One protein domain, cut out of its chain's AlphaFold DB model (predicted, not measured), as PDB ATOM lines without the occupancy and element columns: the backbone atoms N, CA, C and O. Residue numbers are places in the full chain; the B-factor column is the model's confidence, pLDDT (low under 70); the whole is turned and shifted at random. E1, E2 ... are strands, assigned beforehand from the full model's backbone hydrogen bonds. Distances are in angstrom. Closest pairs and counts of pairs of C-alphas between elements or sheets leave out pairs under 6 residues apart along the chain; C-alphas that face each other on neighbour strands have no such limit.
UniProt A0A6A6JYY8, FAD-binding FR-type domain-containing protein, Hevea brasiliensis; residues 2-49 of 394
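AT A GLANCE: This is residues 2 to 49 of the 394 residues of the protein "FAD-binding FR-type domain-containing protein" of Hevea brasiliensis (UniProt A0A6A6JYY8). There is little regular structure here: a small antiparallel sheet of three strands, a meander (each strand the antiparallel neighbour of the one before), with a tail at each end, of which residues 2 to 7 stick out. The printed part has 48 residues, 19 of them in E1, E2 and E3, in that order along the chain and across the sheet; the class is all strand. It is only just loose, close to compact, with a radius of gyration of the C-alphas of 11.7 A and spans of 32 by 30 by 22 A.

HOW THE PARTS SIT: Look first at E1, residues 12 to 18, and E2, residues 24 to 30, a hairpin at 155 degrees; N 14 and O 28 are 2.8 A apart, within hydrogen-bond range. E2 and E3, residues 36 to 40, form the next hairpin, at 152 degrees, with N 27 and O 39 at 2.8 A.

IN THESE COORDINATES: Find C-alpha 12 at (223.899, 210.752, 165.004); E1 runs 18.0 A from there. E2 covers 17.9 A, and E3 13.3 A to C-alpha 40 at (221.328, 225.182, 161.958).

THE WHOLE: The C-alphas farthest apart, Ser 2 and Lys 20, are 33.2 A apart. The printed part has no cut, and both links are tight. Confidence is under 70 at residues 2 to 5, 43 and 46 to 49.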
ATOM      1  N   SER A   2     234.657 225.454 147.456       43.62
ATOM      2  CA  SER A   2     233.918 226.392 146.585       43.62
ATOM      3  C   SER A   2     232.406 226.149 146.479       43.62
ATOM      4  O   SER A   2     231.749 226.900 145.771       43.62
ATOM      5  N   GLU A   3     231.839 225.157 147.176       46.34
ATOM      6  CA  GLU A   3     230.428 224.762 146.973       46.34
ATOM      7  C   GLU A   3     229.561 224.751 148.245       46.34
ATOM      8  O   GLU A   3     228.408 224.341 148.198       46.34
ATOM      9  N   GLY A   4     230.070 225.216 149.392       64.00
ATOM     10  CA  GLY A   4     229.256 225.340 150.616       64.00
ATOM     11  C   GLY A   4     228.746 224.013 151.201       64.00
ATOM     12  O   GLY A   4     227.857 224.022 152.048       64.00
ATOM     13  N   VAL A   5     229.306 222.879 150.767       69.25
ATOM     14  CA  VAL A   5     229.003 221.543 151.292       69.25
ATOM     15  C   VAL A   5     230.020 221.177 152.370       69.25
ATOM     16  O   VAL A   5     231.230 221.267 152.151       69.25
ATOM     17  N   TYR A   6     229.521 220.741 153.525       77.88
ATOM     18  CA  TYR A   6     230.327 220.312 154.664       77.88
ATOM     19  C   TYR A   6     229.981 218.870 155.021       77.88
ATOM     20  O   TYR A   6     228.807 218.517 155.118       77.88
ATOM     21  N   PHE A   7     231.008 218.054 155.243       78.06
ATOM     22  CA  PHE A   7     230.854 216.682 155.711       78.06
ATOM     23  C   PHE A   7     231.151 216.628 157.204       78.06
ATOM     24  O   PHE A   7     232.212 217.064 157.652       78.06
ATOM     25  N   ALA A   8     230.199 216.099 157.966       79.81
ATOM     26  CA  ALA A   8     230.352 215.834 159.385       79.81
ATOM     27  C   ALA A   8     230.133 214.336 159.610       79.81
ATOM     28  O   ALA A   8     229.006 213.846 159.591       79.81
ATOM     29  N   GLU A   9     231.233 213.601 159.739       82.00
ATOM     30  CA  GLU A   9     231.206 212.155 159.942       82.00
ATOM     31  C   GLU A   9     230.904 211.808 161.402       82.00
ATOM     32  O   GLU A   9     231.205 212.579 162.315       82.00
ATOM     33  N   SER A  10     230.345 210.615 161.626       82.62
ATOM     34  CA  SER A  10     230.056 210.082 162.968       82.62
ATOM     35  C   SER A  10     229.186 211.009 163.831       82.62
ATOM     36  O   SER A  10     229.428 211.165 165.028       82.62
ATOM     37  N   MET A  11     228.188 211.645 163.207       83.88
ATOM     38  CA  MET A  11     227.157 212.425 163.887       83.88
ATOM     39  C   MET A  11     225.806 211.721 163.778       83.88
ATOM     40  O   MET A  11     225.320 211.470 162.678       83.88
ATOM     41  N   GLU A  12     225.197 211.418 164.918       83.19
ATOM     42  CA  GLU A  12     223.899 210.752 165.004       83.19
ATOM     43  C   GLU A  12     222.796 211.788 165.281       83.19
ATOM     44  O   GLU A  12     222.833 212.435 166.329       83.19
ATOM     45  N   PRO A  13     221.829 212.002 164.369       85.69
ATOM     46  CA  PRO A  13     220.751 212.962 164.588       85.69
ATOM     47  C   PRO A  13     219.778 212.463 165.661       85.69
ATOM     48  O   PRO A  13     219.278 211.345 165.577       85.69
ATOM     49  N   SER A  14     219.479 213.307 166.647       85.38
ATOM     50  CA  SER A  14     218.582 212.981 167.761       85.38
ATOM     51  C   SER A  14     217.228 213.685 167.678       85.38
ATOM     52  O   SER A  14     216.222 213.110 168.085       85.38
ATOM     53  N   GLU A  15     217.177 214.911 167.152       88.19
ATOM     54  CA  GLU A  15     215.948 215.712 167.098       88.19
ATOM     55  C   GLU A  15     215.999 216.737 165.953       88.19
ATOM     56  O   GLU A  15     217.036 217.357 165.705       88.19
ATOM     57  N   ILE A  16     214.868 216.953 165.268       90.19
ATOM     58  CA  ILE A  16     214.683 218.105 164.374       90.19
ATOM     59  C   ILE A  16     214.027 219.214 165.188       90.19
ATOM     60  O   ILE A  16     212.871 219.103 165.592       90.19
ATOM     61  N   MET A  17     214.755 220.303 165.392       92.19
ATOM     62  CA  MET A  17     214.245 221.458 166.114       92.19
ATOM     63  C   MET A  17     213.317 222.265 165.217       92.19
ATOM     64  O   MET A  17     213.668 222.594 164.078       92.19
ATOM     65  N   LEU A  18     212.161 222.649 165.748       88.75
ATOM     66  CA  LEU A  18     211.174 223.452 165.036       88.75
ATOM     67  C   LEU A  18     211.186 224.900 165.533       88.75
ATOM     68  O   LEU A  18     211.476 225.170 166.696       88.75
ATOM     69  N   ASP A  19     210.900 225.849 164.646       87.56
ATOM     70  CA  ASP A  19     210.614 227.228 165.035       87.56
ATOM     71  C   ASP A  19     209.156 227.394 165.503       87.56
ATOM     72  O   ASP A  19     208.346 226.466 165.480       87.56
ATOM     73  N   LYS A  20     208.797 228.617 165.912       88.81
ATOM     74  CA  LYS A  20     207.439 228.969 166.363       88.81
ATOM     75  C   LYS A  20     206.332 228.760 165.314       88.81
ATOM     76  O   LYS A  20     205.163 228.887 165.662       88.81
ATOM     77  N   TYR A  21     206.679 228.499 164.054       79.12
ATOM     78  CA  TYR A  21     205.745 228.242 162.957       79.12
ATOM     79  C   TYR A  21     205.703 226.760 162.554       79.12
ATOM     80  O   TYR A  21     204.966 226.405 161.639       79.12
ATOM     81  N   GLY A  22     206.467 225.894 163.229       77.81
ATOM     82  CA  GLY A  22     206.539 224.466 162.920       77.81
ATOM     83  C   GLY A  22     207.492 224.119 161.772       77.81
ATOM     84  O   GLY A  22     207.435 223.002 161.264       77.81
ATOM     85  N   HIS A  23     208.367 225.038 161.350       79.06
ATOM     86  CA  HIS A  23     209.385 224.761 160.332       79.06
ATOM     87  C   HIS A  23     210.706 224.324 160.962       79.06
ATOM     88  O   HIS A  23     211.035 224.748 162.069       79.06
ATOM     89  N   ALA A  24     211.509 223.536 160.241       83.81
ATOM     90  CA  ALA A  24     212.847 223.168 160.696       83.81
ATOM     91  C   ALA A  24     213.716 224.420 160.936       83.81
ATOM     92  O   ALA A  24     213.842 225.294 160.072       83.81
ATOM     93  N   SER A  25     214.311 224.501 162.125       92.81
ATOM     94  CA  SER A  25     215.270 225.537 162.525       92.81
ATOM     95  C   SER A  25     216.681 224.981 162.745       92.81
ATOM     96  O   SER A  25     217.663 225.719 162.615       92.81
ATOM     97  N   GLY A  26     216.799 223.675 162.993       92.75
ATOM     98  CA  GLY A  26     218.063 222.955 163.065       92.75
ATOM     99  C   GLY A  26     217.888 221.467 163.340       92.75
ATOM    100  O   GLY A  26     216.774 220.974 163.491       92.75
ATOM    101  N   VAL A  27     219.012 220.761 163.399       92.62
ATOM    102  CA  VAL A  27     219.101 219.340 163.743       92.62
ATOM    103  C   VAL A  27     220.043 219.209 164.934       92.62
ATOM    104  O   VAL A  27     221.198 219.643 164.864       92.62
ATOM    105  N   ALA A  28     219.553 218.630 166.026       92.94
ATOM    106  CA  ALA A  28     220.391 218.192 167.130       92.94
ATOM    107  C   ALA A  28     221.072 216.876 166.738       92.94
ATOM    108  O   ALA A  28     220.424 215.960 166.227       92.94
ATOM    109  N   VAL A  29     222.383 216.796 166.950       92.25
ATOM    110  CA  VAL A  29     223.213 215.632 166.627       92.25
ATOM    111  C   VAL A  29     224.122 215.287 167.800       92.25
ATOM    112  O   VAL A  29     224.592 216.177 168.507       92.25
ATOM    113  N   LYS A  30     224.423 214.007 167.992       92.19
ATOM    114  CA  LYS A  30     225.447 213.524 168.922       92.19
ATOM    115  C   LYS A  30     226.698 213.165 168.140       92.19
ATOM    116  O   LYS A  30     226.612 212.440 167.155       92.19
ATOM    117  N   ASP A  31     227.849 213.691 168.544       87.88
ATOM    118  CA  ASP A  31     229.125 213.286 167.951       87.88
ATOM    119  C   ASP A  31     229.613 211.932 168.501       87.88
ATOM    120  O   ASP A  31     229.021 211.365 169.419       87.88
ATOM    121  N   ALA A  32     230.717 211.414 167.954       83.75
ATOM    122  CA  ALA A  32     231.304 210.133 168.362       83.75
ATOM    123  C   ALA A  32     231.691 210.054 169.856       83.75
ATOM    124  O   ALA A  32     231.858 208.957 170.383       83.75
ATOM    125  N   ALA A  33     231.835 211.193 170.546       86.25
ATOM    126  CA  ALA A  33     232.083 211.252 171.987       86.25
ATOM    127  C   ALA A  33     230.780 211.336 172.808       86.25
ATOM    128  O   ALA A  33     230.825 211.517 174.024       86.25
ATOM    129  N   GLY A  34     229.619 211.232 172.155       85.44
ATOM    130  CA  GLY A  34     228.296 211.370 172.758       85.44
ATOM    131  C   GLY A  34     227.918 212.814 173.088       85.44
ATOM    132  O   GLY A  34     226.919 213.034 173.774       85.44
ATOM    133  N   LYS A  35     228.693 213.811 172.635       89.50
ATOM    134  CA  LYS A  35     228.420 215.220 172.924       89.50
ATOM    135  C   LYS A  35     227.379 215.758 171.952       89.50
ATOM    136  O   LYS A  35     227.542 215.669 170.735       89.50
ATOM    137  N   GLU A  36     226.337 216.372 172.499       90.44
ATOM    138  CA  GLU A  36     225.304 217.027 171.703       90.44
ATOM    139  C   GLU A  36     225.822 218.310 171.045       90.44
ATOM    140  O   GLU A  36     226.519 219.135 171.647       90.44
ATOM    141  N   ARG A  37     225.465 218.469 169.774       90.81
ATOM    142  CA  ARG A  37     225.715 219.641 168.945       90.81
ATOM    143  C   ARG A  37     224.451 219.987 168.182       90.81
ATOM    144  O   ARG A  37     223.597 219.144 167.937       90.81
ATOM    145  N   CYS A  38     224.367 221.239 167.766       91.75
ATOM    146  CA  CYS A  38     223.267 221.736 166.966       91.75
ATOM    147  C   CYS A  38     223.797 222.242 165.627       91.75
ATOM    148  O   CYS A  38     224.733 223.044 165.588       91.75
ATOM    149  N   ILE A  39     223.184 221.776 164.540       90.69
ATOM    150  CA  ILE A  39     223.447 222.250 163.184       90.69
ATOM    151  C   ILE A  39     222.222 223.040 162.729       90.69
ATOM    152  O   ILE A  39     221.125 222.495 162.618       90.69
ATOM    153  N   ALA A  40     222.399 224.336 162.470       91.75
ATOM    154  CA  ALA A  40     221.328 225.182 161.958       91.75
ATOM    155  C   ALA A  40     220.903 224.712 160.559       91.75
ATOM    156  O   ALA A  40     221.735 224.552 159.668       91.75
ATOM    157  N   ALA A  41     219.601 224.512 160.362       85.31
ATOM    158  CA  ALA A  41     219.047 223.995 159.119       85.31
ATOM    159  C   ALA A  41     217.636 224.548 158.909       85.31
ATOM    160  O   ALA A  41     216.802 224.483 159.806       85.31
ATOM    161  N   LYS A  42     217.362 225.077 157.713       82.25
ATOM    162  CA  LYS A  42     216.009 225.487 157.288       82.25
ATOM    163  C   LYS A  42     215.253 224.377 156.559       82.25
ATOM    164  O   LYS A  42     214.044 224.458 156.370       82.25
ATOM    165  N   SER A  43     215.966 223.339 156.136       69.06
ATOM    166  CA  SER A  43     215.421 222.147 155.495       69.06
ATOM    167  C   SER A  43     216.304 220.961 155.860       69.06
ATOM    168  O   SER A  43     217.527 221.086 155.868       69.06
ATOM    169  N   VAL A  44     215.682 219.828 156.182       78.19
ATOM    170  CA  VAL A  44     216.367 218.595 156.579       78.19
ATOM    171  C   VAL A  44     215.891 217.491 155.650       78.19
ATOM    172  O   VAL A  44     214.698 217.210 155.588       78.19
ATOM    173  N   ILE A  45     216.818 216.889 154.910       72.00
ATOM    174  CA  ILE A  45     216.541 215.765 154.016       72.00
ATOM    175  C   ILE A  45     217.264 214.558 154.598       72.00
ATOM    176  O   ILE A  45     218.488 214.564 154.708       72.00
ATOM    177  N   ILE A  46     216.504 213.538 154.991       65.94
ATOM    178  CA  ILE A  46     217.052 212.307 155.558       65.94
ATOM    179  C   ILE A  46     216.977 211.223 154.492       65.94
ATOM    180  O   ILE A  46     215.897 210.742 154.150       65.94
ATOM    181  N   ALA A  47     218.136 210.825 153.979       57.50
ATOM    182  CA  ALA A  47     218.263 209.621 153.177       57.50
ATOM    183  C   ALA A  47     218.507 208.440 154.122       57.50
ATOM    184  O   ALA A  47     219.634 208.190 154.546       57.50
ATOM    185  N   VAL A  48     217.442 207.728 154.488       51.69
ATOM    186  CA  VAL A  48     217.582 206.472 155.229       51.69
ATOM    187  C   VAL A  48     217.940 205.394 154.217       51.69
ATOM    188  O   VAL A  48     217.115 205.017 153.385       51.69
ATOM    189  N   GLY A  49     219.180 204.908 154.265       44.66
ATOM    190  CA  GLY A  49     219.534 203.678 153.572       44.66
ATOM    191  C   GLY A  49     218.686 202.556 154.153       44.66
ATOM    192  O   GLY A  49     218.895 202.143 155.292       44.66
TER     193      GLY A  49